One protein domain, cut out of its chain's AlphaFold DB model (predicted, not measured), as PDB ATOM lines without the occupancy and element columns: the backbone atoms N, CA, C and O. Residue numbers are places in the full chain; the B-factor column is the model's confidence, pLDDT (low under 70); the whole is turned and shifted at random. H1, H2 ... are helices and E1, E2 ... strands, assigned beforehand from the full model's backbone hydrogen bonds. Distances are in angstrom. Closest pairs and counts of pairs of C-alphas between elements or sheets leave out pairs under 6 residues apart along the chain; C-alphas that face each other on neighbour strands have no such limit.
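This is residues 92 to 186 of the 191 residues of an uncharacterized protein of Planctomycetes bacterium RBG_13_50_24 (UniProt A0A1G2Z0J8). This domain has little regular structure: a body of loops, residues 108 to 172, lies between a small strand hairpin, E1 and E2, at one end of the longest axis and one short helix, H1, at the other. The printed part has 95 residues, with the named elements in the order E1, E2, H1 and an antiparallel sheet E1 - E2. The class is mixed, with 15 residues in named elements. The whole is compact, with a radius of gyration of the C-alphas of 12.7 A and spans of 37 by 27 by 20 A.

E1, residues 98 to 100, and E2, residues 105 to 107, form a hairpin with a tight link. N 98 and O 107 are within hydrogen-bond range at 2.8 A. H1, residues 173 to 181, is apart from E1. In H1 every O i to N i+4 pair is within hydrogen-bond range.

E1 begins at C-alpha 98 (136.641, 149.010, 174.409). H1 measures 12.5 A and ends at C-alpha 181 (135.411, 163.180, 155.123).

The C-alphas farthest apart, of Val 102 and Leu 184, are 38.4 A apart. The link E2 to H1 is long, 65 residues. The printed part has no cut, and no printed residue is under 70 in pLDDT.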
ATOM      1  N   LEU A  92     136.140 154.707 177.246       98.50
ATOM      2  CA  LEU A  92     134.748 154.918 176.890       98.50
ATOM      3  C   LEU A  92     134.072 153.582 176.568       98.50
ATOM      4  O   LEU A  92     134.594 152.788 175.791       98.50
ATOM      5  N   LYS A  93     132.887 153.320 177.118       98.62
ATOM      6  CA  LYS A  93     132.125 152.123 176.743       98.62
ATOM      7  C   LYS A  93     131.808 152.120 175.250       98.62
ATOM      8  O   LYS A  93     131.442 153.154 174.683       98.62
ATOM      9  N   SER A  94     131.934 150.956 174.618       98.25
ATOM     10  CA  SER A  94     131.628 150.785 173.199       98.25
ATOM     11  C   SER A  94     131.063 149.409 172.877       98.25
ATOM     12  O   SER A  94     131.673 148.370 173.141       98.25
ATOM     13  N   GLN A  95     129.948 149.401 172.151       97.62
ATOM     14  CA  GLN A  95     129.373 148.179 171.583       97.62
ATOM     15  C   GLN A  95     130.245 147.577 170.460       97.62
ATOM     16  O   GLN A  95     130.126 146.389 170.139       97.62
ATOM     17  N   ALA A  96     131.141 148.368 169.857       96.38
ATOM     18  CA  ALA A  96     132.134 147.895 168.889       96.38
ATOM     19  C   ALA A  96     133.414 147.364 169.551       96.38
ATOM     20  O   ALA A  96     134.150 146.580 168.946       96.38
ATOM     21  N   GLY A  97     133.661 147.761 170.795       96.94
ATOM     22  CA  GLY A  97     134.753 147.258 171.606       96.94
ATOM     23  C   GLY A  97     135.535 148.373 172.282       96.94
ATOM     24  O   GLY A  97     136.000 149.312 171.635       96.94
ATOM     25  N   ARG A  98     135.753 148.207 173.578       97.75
ATOM     26  CA  ARG A  98     136.641 149.010 174.409       97.75
ATOM     27  C   ARG A  98     137.857 148.190 174.829       97.75
ATOM     28  O   ARG A  98     137.757 146.973 174.986       97.75
ATOM     29  N   TRP A  99     139.003 148.841 174.990       98.31
ATOM     30  CA  TRP A  99     140.194 148.206 175.540       98.31
ATOM     31  C   TRP A  99     140.011 147.913 177.029       98.31
ATOM     32  O   TRP A  99     139.685 148.815 177.793       98.31
ATOM     33  N   ASP A 100     140.225 146.663 177.434       97.81
ATOM     34  CA  ASP A 100     140.335 146.270 178.835       97.81
ATOM     35  C   ASP A 100     141.822 146.079 179.195       97.81
ATOM     36  O   ASP A 100     142.447 145.118 178.720       97.81
ATOM     37  N   PRO A 101     142.404 146.949 180.042       95.50
ATOM     38  CA  PRO A 101     143.815 146.872 180.403       95.50
ATOM     39  C   PRO A 101     144.154 145.631 181.243       95.50
ATOM     40  O   PRO A 101     145.318 145.223 181.276       95.50
ATOM     41  N   VAL A 102     143.170 145.001 181.902       95.00
ATOM     42  CA  VAL A 102     143.384 143.813 182.743       95.00
ATOM     43  C   VAL A 102     143.543 142.563 181.885       95.00
ATOM     44  O   VAL A 102     144.509 141.815 182.051       95.00
ATOM     45  N   SER A 103     142.610 142.321 180.960       96.56
ATOM     46  CA  SER A 103     142.694 141.181 180.038       96.56
ATOM     47  C   SER A 103     143.574 141.440 178.814       96.56
ATOM     48  O   SER A 103     143.902 140.492 178.096       96.56
ATOM     49  N   GLN A 104     143.976 142.696 178.587       96.44
ATOM     50  CA  GLN A 104     144.684 143.158 177.391       96.44
ATOM     51  C   GLN A 104     143.939 142.780 176.106       96.44
ATOM     52  O   GLN A 104     144.527 142.276 175.143       96.44
ATOM     53  N   ASN A 105     142.618 142.964 176.116       96.75
ATOM     54  CA  ASN A 105     141.747 142.565 175.022       96.75
ATOM     55  C   ASN A 105     140.589 143.551 174.814       96.75
ATOM     56  O   ASN A 105     140.310 144.401 175.655       96.75
ATOM     57  N   TRP A 106     139.904 143.421 173.678       96.25
ATOM     58  CA  TRP A 106     138.710 144.196 173.357       96.25
ATOM     59  C   TRP A 106     137.460 143.544 173.953       96.25
ATOM     60  O   TRP A 106     137.172 142.378 173.672       96.25
ATOM     61  N   VAL A 107     136.706 144.309 174.737       97.06
ATOM     62  CA  VAL A 107     135.439 143.900 175.358       97.06
ATOM     63  C   VAL A 107     134.307 144.725 174.761       97.06
ATOM     64  O   VAL A 107     134.456 145.927 174.582       97.06
ATOM     65  N   GLN A 108     133.190 144.084 174.419       96.62
ATOM     66  CA  GLN A 108     132.003 144.781 173.922       96.62
ATOM     67  C   GLN A 108     131.083 145.146 175.082       96.62
ATOM     68  O   GLN A 108     130.718 144.279 175.877       96.62
ATOM     69  N   ASP A 109     130.680 146.409 175.125       97.88
ATOM     70  CA  ASP A 109     129.730 146.925 176.101       97.88
ATOM     71  C   ASP A 109     128.291 146.900 175.559       97.88
ATOM     72  O   ASP A 109     128.030 146.579 174.396       97.88
ATOM     73  N   ASP A 110     127.330 147.238 176.415       96.81
ATOM     74  CA  ASP A 110     125.909 147.369 176.079       96.81
ATOM     75  C   ASP A 110     125.516 148.781 175.613       96.81
ATOM     76  O   ASP A 110     124.458 148.957 175.004       96.81
ATOM     77  N   VAL A 111     126.388 149.766 175.840       97.81
ATOM     78  CA  VAL A 111     126.225 151.174 175.464       97.81
ATOM     79  C   VAL A 111     127.453 151.679 174.708       97.81
ATOM     80  O   VAL A 111     128.566 151.192 174.901       97.81
ATOM     81  N   THR A 112     127.242 152.655 173.827       98.19
ATOM     82  CA  THR A 112     128.317 153.394 173.158       98.19
ATOM     83  C   THR A 112     128.339 154.813 173.704       98.19
ATOM     84  O   THR A 112     127.312 155.494 173.685       98.19
ATOM     85  N   SER A 113     129.495 155.236 174.210       98.31
ATOM     86  CA  SER A 113     129.704 156.580 174.742       98.31
ATOM     87  C   SER A 113     129.419 157.668 173.696       98.31
ATOM     88  O   SER A 113     129.829 157.516 172.543       98.31
ATOM     89  N   PRO A 114     128.802 158.802 174.088       97.81
ATOM     90  CA  PRO A 114     128.649 159.962 173.210       97.81
ATOM     91  C   PRO A 114     129.976 160.686 172.925       97.81
ATOM     92  O   PRO A 114     130.012 161.551 172.058       97.81
ATOM     93  N   CYS A 115     131.052 160.356 173.649       98.25
ATOM     94  CA  CYS A 115     132.382 160.939 173.472       98.25
ATOM     95  C   CYS A 115     133.218 160.231 172.390       98.25
ATOM     96  O   CYS A 115     134.323 160.691 172.082       98.25
ATOM     97  N   ILE A 116     132.732 159.108 171.847       98.44
ATOM     98  CA  ILE A 116     133.366 158.407 170.723       98.44
ATOM     99  C   ILE A 116     133.051 159.159 169.426       98.44
ATOM    100  O   ILE A 116     131.909 159.563 169.218       98.44
ATOM    101  N   ASP A 117     134.056 159.355 168.570       97.12
ATOM    102  CA  ASP A 117     133.972 160.103 167.308       97.12
ATOM    103  C   ASP A 117     133.442 161.547 167.457       97.12
ATOM    104  O   ASP A 117     132.832 162.095 166.537       97.12
ATOM    105  N   ALA A 118     133.644 162.167 168.626       97.25
ATOM    106  CA  ALA A 118     133.045 163.460 168.971       97.25
ATOM    107  C   ALA A 118     134.055 164.621 169.066       97.25
ATOM    108  O   ALA A 118     133.665 165.765 169.290       97.25
ATOM    109  N   GLY A 119     135.350 164.349 168.907       96.31
ATOM    110  CA  GLY A 119     136.401 165.361 168.914       96.31
ATOM    111  C   GLY A 119     136.391 166.286 167.692       96.31
ATOM    112  O   GLY A 119     135.513 166.233 166.834       96.31
ATOM    113  N   ASP A 120     137.412 167.142 167.580       93.12
ATOM    114  CA  ASP A 120     137.553 168.038 166.422       93.12
ATOM    115  C   ASP A 120     137.860 167.226 165.144       93.12
ATOM    116  O   ASP A 120     138.938 166.623 165.055       93.12
ATOM    117  N   PRO A 121     136.989 167.251 164.115       91.25
ATOM    118  CA  PRO A 121     137.153 166.460 162.891       91.25
ATOM    119  C   PRO A 121     138.355 166.886 162.032       91.25
ATOM    120  O   PRO A 121     138.728 166.187 161.088       91.25
ATOM    121  N   ASN A 122     138.976 168.033 162.325       87.44
ATOM    122  CA  ASN A 122     140.197 168.479 161.650       87.44
ATOM    123  C   ASN A 122     141.471 167.979 162.341       87.44
ATOM    124  O   ASN A 122     142.578 168.165 161.813       87.44
ATOM    125  N   ARG A 123     141.354 167.373 163.526       87.81
ATOM    126  CA  ARG A 123     142.498 166.814 164.245       87.81
ATOM    127  C   ARG A 123     142.811 165.417 163.712       87.81
ATOM    128  O   ARG A 123     141.903 164.685 163.331       87.81
ATOM    129  N   PRO A 124     144.097 165.030 163.668       89.25
ATOM    130  CA  PRO A 124     144.451 163.666 163.313       89.25
ATOM    131  C   PRO A 124     143.835 162.689 164.319       89.25
ATOM    132  O   PRO A 124     144.006 162.879 165.521       89.25
ATOM    133  N   ILE A 125     143.244 161.599 163.827       90.75
ATOM    134  CA  ILE A 125     142.758 160.482 164.658       90.75
ATOM    135  C   ILE A 125     143.880 159.760 165.421       90.75
ATOM    136  O   ILE A 125     143.622 158.907 166.254       90.75
ATOM    137  N   GLY A 126     145.151 160.048 165.136       92.19
ATOM    138  CA  GLY A 126     146.276 159.426 165.830       92.19
ATOM    139  C   GLY A 126     146.318 157.908 165.640       92.19
ATOM    140  O   GLY A 126     146.342 157.415 164.512       92.19
ATOM    141  N   HIS A 127     146.386 157.178 166.752       95.12
ATOM    142  CA  HIS A 127     146.534 155.723 166.784       95.12
ATOM    143  C   HIS A 127     145.244 154.978 167.144       95.12
ATOM    144  O   HIS A 127     145.319 153.809 167.525       95.12
ATOM    145  N   GLU A 128     144.083 155.625 167.016       96.94
ATOM    146  CA  GLU A 128     142.808 154.987 167.340       96.94
ATOM    147  C   GLU A 128     142.569 153.728 166.487       96.94
ATOM    148  O   GLU A 128     142.792 153.742 165.269       96.94
ATOM    149  N   PRO A 129     142.150 152.608 167.098       95.00
ATOM    150  CA  PRO A 129     142.070 151.325 166.417       95.00
ATOM    151  C   PRO A 129     140.794 151.184 165.591       95.00
ATOM    152  O   PRO A 129     139.728 151.648 165.965       95.00
ATOM    153  N   PHE A 130     140.890 150.445 164.487       92.62
ATOM    154  CA  PHE A 130     139.748 150.156 163.624       92.62
ATOM    155  C   PHE A 130     138.633 149.352 164.339       92.62
ATOM    156  O   PHE A 130     138.949 148.382 165.049       92.62
ATOM    157  N   PRO A 131     137.346 149.649 164.060       94.25
ATOM    158  CA  PRO A 131     136.849 150.810 163.302       94.25
ATOM    159  C   PRO A 131     136.886 152.107 164.138       94.25
ATOM    160  O   PRO A 131     136.625 152.052 165.336       94.25
ATOM    161  N   ASN A 132     137.218 153.249 163.512       90.44
ATOM    162  CA  ASN A 132     137.534 154.516 164.209       90.44
ATOM    163  C   ASN A 132     136.903 155.793 163.607       90.44
ATOM    164  O   ASN A 132     137.494 156.858 163.728       90.44
ATOM    165  N   GLY A 133     135.753 155.702 162.921       91.06
ATOM    166  CA  GLY A 133     134.872 156.856 162.641       91.06
ATOM    167  C   GLY A 133     135.364 157.943 161.679       91.06
ATOM    168  O   GLY A 133     134.553 158.611 161.041       91.06
ATOM    169  N   GLY A 134     136.676 158.118 161.547       91.12
ATOM    170  CA  GLY A 134     137.317 159.302 160.994       91.12
ATOM    171  C   GLY A 134     137.487 160.457 161.994       91.12
ATOM    172  O   GLY A 134     138.264 161.368 161.732       91.12
ATOM    173  N   VAL A 135     136.842 160.439 163.160       94.69
ATOM    174  CA  VAL A 135     136.897 161.552 164.123       94.69
ATOM    175  C   VAL A 135     137.534 161.068 165.416       94.69
ATOM    176  O   VAL A 135     137.189 160.005 165.905       94.69
ATOM    177  N   ILE A 136     138.471 161.843 165.964       96.50
ATOM    178  CA  ILE A 136     139.140 161.490 167.221       96.50
ATOM    179  C   ILE A 136     138.125 161.419 168.374       96.50
ATOM    180  O   ILE A 136     137.233 162.264 168.479       96.50
ATOM    181  N   ASN A 137     138.278 160.454 169.274       98.31
ATOM    182  CA  ASN A 137     137.502 160.404 170.508       98.31
ATOM    183  C   ASN A 137     137.888 161.558 171.452       98.31
ATOM    184  O   ASN A 137     139.048 161.984 171.515       98.31
ATOM    185  N   MET A 138     136.935 162.033 172.255       98.06
ATOM    186  CA  MET A 138     137.235 162.960 173.351       98.06
ATOM    187  C   MET A 138     137.872 162.228 174.544       98.06
ATOM    188  O   MET A 138     137.631 161.043 174.779       98.06
ATOM    189  N   GLY A 139     138.628 162.963 175.365       95.94
ATOM    190  CA  GLY A 139     139.101 162.481 176.666       95.94
ATOM    191  C   GLY A 139     140.455 161.768 176.637       95.94
ATOM    192  O   GLY A 139     141.205 161.839 175.667       95.94
ATOM    193  N   ALA A 140     140.787 161.106 177.751       94.94
ATOM    194  CA  ALA A 140     142.147 160.656 178.069       94.94
ATOM    195  C   ALA A 140     142.755 159.672 177.054       94.94
ATOM    196  O   ALA A 140     143.966 159.685 176.834       94.94
ATOM    197  N   TYR A 141     141.918 158.837 176.436       97.06
ATOM    198  CA  TYR A 141     142.350 157.806 175.491       97.06
ATOM    199  C   TYR A 141     142.180 158.207 174.024       97.06
ATOM    200  O   TYR A 141     142.606 157.453 173.149       97.06
ATOM    201  N   GLY A 142     141.607 159.381 173.740       97.25
ATOM    202  CA  GLY A 142     141.480 159.897 172.381       97.25
ATOM    203  C   GLY A 142     142.833 160.001 171.677       97.25
ATOM    204  O   GLY A 142     143.816 160.478 172.245       97.25
ATOM    205  N   GLY A 143     142.912 159.520 170.442       96.19
ATOM    206  CA  GLY A 143     144.138 159.505 169.645       96.19
ATOM    207  C   GLY A 143     145.142 158.403 170.006       96.19
ATOM    208  O   GLY A 143     146.227 158.358 169.417       96.19
ATOM    209  N   THR A 144     144.826 157.521 170.961       97.50
ATOM    210  CA  THR A 144     145.734 156.467 171.447       97.50
ATOM    211  C   THR A 144     145.396 155.087 170.878       97.50
ATOM    212  O   THR A 144     144.315 154.862 170.347       97.50
ATOM    213  N   THR A 145     146.308 154.122 171.042       97.81
ATOM    214  CA  THR A 145     146.089 152.715 170.649       97.81
ATOM    215  C   THR A 145     145.018 151.993 171.465       97.81
ATOM    216  O   THR A 145     144.600 150.902 171.085       97.81
ATOM    217  N   GLU A 146     144.607 152.572 172.591       98.12
ATOM    218  CA  GLU A 146     143.621 152.001 173.512       98.12
ATOM    219  C   GLU A 146     142.251 152.681 173.372       98.12
ATOM    220  O   GLU A 146     141.284 152.288 174.021       98.12
ATOM    221  N   ALA A 147     142.137 153.674 172.484       98.44
ATOM    222  CA  ALA A 147     140.885 154.357 172.218       98.44
ATOM    223  C   ALA A 147     139.773 153.374 171.831       98.44
ATOM    224  O   ALA A 147     139.989 152.370 171.151       98.44
ATOM    225  N   SER A 148     138.564 153.669 172.291       98.38
ATOM    226  CA  SER A 148     137.406 152.801 172.088       98.38
ATOM    227  C   SER A 148     136.918 152.885 170.646       98.38
ATOM    228  O   SER A 148     137.026 153.928 170.008       98.38
ATOM    229  N   LYS A 149     136.417 151.768 170.122       97.38
ATOM    230  CA  LYS A 149     136.071 151.636 168.704       97.38
ATOM    231  C   LYS A 149     134.715 152.260 168.397       97.38
ATOM    232  O   LYS A 149     133.801 152.203 169.222       97.38
ATOM    233  N   SER A 150     134.558 152.757 167.182       96.69
ATOM    234  CA  SER A 150     133.317 153.335 166.669       96.69
ATOM    235  C   SER A 150     132.274 152.257 166.395       96.69
ATOM    236  O   SER A 150     132.553 151.250 165.740       96.69
ATOM    237  N   TYR A 151     131.043 152.466 166.861       95.56
ATOM    238  CA  TYR A 151     129.939 151.532 166.645       95.56
ATOM    239  C   TYR A 151     128.939 152.049 165.610       95.56
ATOM    240  O   TYR A 151     128.232 153.026 165.834       95.56
ATOM    241  N   PHE A 152     128.798 151.320 164.503       92.75
ATOM    242  CA  PHE A 152     127.911 151.681 163.388       92.75
ATOM    243  C   PHE A 152     126.582 150.908 163.393       92.75
ATOM    244  O   PHE A 152     126.017 150.577 162.347       92.75
ATOM    245  N   GLY A 153     126.078 150.566 164.583       90.12
ATOM    246  CA  GLY A 153     124.786 149.885 164.743       90.12
ATOM    247  C   GLY A 153     124.788 148.401 164.360       90.12
ATOM    248  O   GLY A 153     123.724 147.781 164.297       90.12
ATOM    249  N   LYS A 154     125.960 147.818 164.077       87.88
ATOM    250  CA  LYS A 154     126.138 146.403 163.724       87.88
ATOM    251  C   LYS A 154     127.407 145.841 164.378       87.88
ATOM    252  O   LYS A 154     128.311 146.617 164.679       87.88
ATOM    253  N   PRO A 155     127.486 144.518 164.613       86.00
ATOM    254  CA  PRO A 155     128.717 143.888 165.083       86.00
ATOM    255  C   PRO A 155     129.894 144.190 164.153       86.00
ATOM    256  O   PRO A 155     129.721 144.190 162.933       86.00
ATOM    257  N   VAL A 156     131.072 144.403 164.739       88.38
ATOM    258  CA  VAL A 156     132.307 144.664 163.992       88.38
ATOM    259  C   VAL A 156     132.731 143.413 163.229       88.38
ATOM    260  O   VAL A 156     132.660 142.296 163.745       88.38
ATOM    261  N   CYS A 157     133.200 143.602 162.002       86.44
ATOM    262  CA  CYS A 157     133.694 142.526 161.171       86.44
ATOM    263  C   CYS A 157     134.960 141.893 161.761       86.44
ATOM    264  O   CYS A 157     135.967 142.562 161.982       86.44
ATOM    265  N   GLU A 158     134.953 140.573 161.945       85.19
ATOM    266  CA  GLU A 158     136.142 139.818 162.376       85.19
ATOM    267  C   GLU A 158     137.185 139.665 161.254       85.19
ATOM    268  O   GLU A 158     138.316 139.238 161.484       85.19
ATOM    269  N   THR A 159     136.804 139.985 160.012       85.06
ATOM    270  CA  THR A 159     137.672 139.925 158.835       85.06
ATOM    271  C   THR A 159     137.935 141.327 158.313       85.06
ATOM    272  O   THR A 159     137.002 142.082 158.063       85.06
ATOM    273  N   ILE A 160     139.206 141.653 158.075       80.81
ATOM    274  CA  ILE A 160     139.581 142.905 157.418       80.81
ATOM    275  C   ILE A 160     139.176 142.818 155.944       80.81
ATOM    276  O   ILE A 160     139.731 142.024 155.181       80.81
ATOM    277  N   ILE A 161     138.222 143.654 155.542       89.62
ATOM    278  CA  ILE A 161     137.800 143.810 154.153       89.62
ATOM    279  C   ILE A 161     138.324 145.157 153.662       89.62
ATOM    280  O   ILE A 161     138.055 146.201 154.246       89.62
ATOM    281  N   ALA A 162     139.105 145.148 152.582       90.81
ATOM    282  CA  ALA A 162     139.630 146.389 152.024       90.81
ATOM    283  C   ALA A 162     138.478 147.306 151.579       90.81
ATOM    284  O   ALA A 162     137.693 146.932 150.710       90.81
ATOM    285  N   GLY A 163     138.418 148.508 152.157       90.25
ATOM    286  CA  GLY A 163     137.382 149.504 151.879       90.25
ATOM    287  C   GLY A 163     136.151 149.431 152.784       90.25
ATOM    288  O   GLY A 163     135.299 150.296 152.649       90.25
ATOM    289  N   ASP A 164     136.063 148.450 153.685       92.25
ATOM    290  CA  ASP A 164     135.087 148.435 154.781       92.25
ATOM    291  C   ASP A 164     135.678 149.278 155.916       92.25
ATOM    292  O   ASP A 164     136.554 148.825 156.651       92.25
ATOM    293  N   ILE A 165     135.313 150.556 155.947       91.56
ATOM    294  CA  ILE A 165     135.873 151.558 156.860       91.56
ATOM    295  C   ILE A 165     135.052 151.612 158.149       91.56
ATOM    296  O   ILE A 165     135.612 151.855 159.219       91.56
ATOM    297  N   ASN A 166     133.745 151.356 158.065       91.69
ATOM    298  CA  ASN A 166     132.874 151.326 159.237       91.69
ATOM    299  C   ASN A 166     132.862 149.953 159.948       91.69
ATOM    300  O   ASN A 166     132.303 149.815 161.034       91.69
ATOM    301  N   GLY A 167     133.510 148.941 159.370       90.75
ATOM    302  CA  GLY A 167     133.656 147.617 159.962       90.75
ATOM    303  C   GLY A 167     132.368 146.804 159.976       90.75
ATOM    304  O   GLY A 167     132.245 145.921 160.823       90.75
ATOM    305  N   ASP A 168     131.408 147.066 159.085       91.19
ATOM    306  CA  ASP A 168     130.102 146.393 159.062       91.19
ATOM    307  C   ASP A 168     130.038 145.150 158.145       91.19
ATOM    308  O   ASP A 168     128.956 144.603 157.878       91.19
ATOM    309  N   CYS A 169     131.204 144.666 157.704       91.50
ATOM    310  CA  CYS A 169     131.418 143.575 156.752       91.50
ATOM    311  C   CYS A 169     130.914 143.861 155.329       91.50
ATOM    312  O   CYS A 169     130.700 142.924 154.543       91.50
ATOM    313  N   LYS A 170     130.686 145.123 154.962       92.06
ATOM    314  CA  LYS A 170     130.267 145.505 153.612       92.06
ATOM    315  C   LYS A 170     131.093 146.689 153.151       92.06
ATOM    316  O   LYS A 170     131.408 147.565 153.923       92.06
ATOM    317  N   VAL A 171     131.372 146.728 151.852       94.38
ATOM    318  CA  VAL A 171     131.931 147.918 151.204       94.38
ATOM    319  C   VAL A 171     130.798 148.603 150.458       94.38
ATOM    320  O   VAL A 171     130.286 148.060 149.471       94.38
ATOM    321  N   ASN A 172     130.345 149.748 150.954       94.69
ATOM    322  CA  ASN A 172     129.182 150.451 150.435       94.69
ATOM    323  C   ASN A 172     129.303 151.987 150.569       94.69
ATOM    324  O   ASN A 172     130.398 152.538 150.658       94.69
ATOM    325  N   LEU A 173     128.178 152.701 150.446       95.69
ATOM    326  CA  LEU A 173     128.166 154.164 150.490       95.69
ATOM    327  C   LEU A 173     128.562 154.708 151.870       95.69
ATOM    328  O   LEU A 173     129.173 155.769 151.926       95.69
ATOM    329  N   ASP A 174     128.259 153.986 152.946       92.88
ATOM    330  CA  ASP A 174     128.591 154.391 154.313       92.88
ATOM    331  C   ASP A 174     130.118 154.485 154.494       92.88
ATOM    332  O   ASP A 174     130.619 155.475 155.024       92.88
ATOM    333  N   ASP A 175     130.879 153.539 153.934       93.12
ATOM    334  CA  ASP A 175     132.347 153.587 153.928       93.12
ATOM    335  C   ASP A 175     132.881 154.740 153.088       93.12
ATOM    336  O   ASP A 175     133.828 155.431 153.467       93.12
ATOM    337  N   LEU A 176     132.255 154.973 151.930       94.44
ATOM    338  CA  LEU A 176     132.639 156.068 151.051       94.44
ATOM    339  C   LEU A 176     132.432 157.425 151.734       94.44
ATOM    340  O   LEU A 176     133.246 158.319 151.526       94.44
ATOM    341  N   VAL A 177     131.392 157.592 152.554       92.00
ATOM    342  CA  VAL A 177     131.163 158.835 153.309       92.00
ATOM    343  C   VAL A 177     132.305 159.096 154.291       92.00
ATOM    344  O   VAL A 177     132.835 160.208 154.298       92.00
ATOM    345  N   ILE A 178     132.741 158.081 155.045       89.44
ATOM    346  CA  ILE A 178     133.873 158.219 155.975       89.44
ATOM    347  C   ILE A 178     135.161 158.521 155.201       89.44
ATOM    348  O   ILE A 178     135.887 159.453 155.533       89.44
ATOM    349  N   LEU A 179     135.415 157.806 154.099       91.38
ATOM    350  CA  LEU A 179     136.557 158.088 153.226       91.38
ATOM    351  C   LEU A 179     136.553 159.545 152.736       91.38
ATOM    352  O   LEU A 179     137.587 160.213 152.734       91.38
ATOM    353  N   MET A 180     135.395 160.035 152.286       91.38
ATOM    354  CA  MET A 180     135.251 161.375 151.721       91.38
ATOM    355  C   MET A 180     135.446 162.480 152.760       91.38
ATOM    356  O   MET A 180     135.915 163.553 152.381       91.38
ATOM    357  N   ALA A 181     135.156 162.227 154.041       86.75
ATOM    358  CA  ALA A 181     135.411 163.180 155.123       86.75
ATOM    359  C   ALA A 181     136.910 163.501 155.290       86.75
ATOM    360  O   ALA A 181     137.266 164.627 155.633       86.75
ATOM    361  N   HIS A 182     137.785 162.549 154.950       82.75
ATOM    362  CA  HIS A 182     139.242 162.677 155.088       82.75
ATOM    363  C   HIS A 182     139.984 162.759 153.751       82.75
ATOM    364  O   HIS A 182     141.217 162.771 153.699       82.75
ATOM    365  N   TRP A 183     139.251 162.813 152.640       86.69
ATOM    366  CA  TRP A 183     139.846 162.771 151.314       86.69
ATOM    367  C   TRP A 183     140.780 163.967 151.084       86.69
ATOM    368  O   TRP A 183     140.385 165.120 151.242       86.69
ATOM    369  N   LEU A 184     142.016 163.684 150.654       86.25
ATOM    370  CA  LEU A 184     143.101 164.660 150.438       86.25
ATOM    371  C   LEU A 184     143.616 165.381 151.695       86.25
ATOM    372  O   LEU A 184     144.356 166.355 151.552       86.25
ATOM    373  N   GLN A 185     143.285 164.928 152.907       82.62
ATOM    374  CA  GLN A 185     143.965 165.433 154.100       82.62
ATOM    375  C   GLN A 185     145.467 165.086 154.055       82.62
ATOM    376  O   GLN A 185     145.851 163.983 153.664       82.62
ATOM    377  N   ASP A 186     146.317 166.040 154.445       78.50
ATOM    378  CA  ASP A 186     147.777 165.912 154.439       78.50
ATOM    379  C   ASP A 186     148.340 166.173 155.840       78.50
ATOM    380  O   ASP A 186     148.302 167.295 156.350       78.50
TER     381      ASP A 186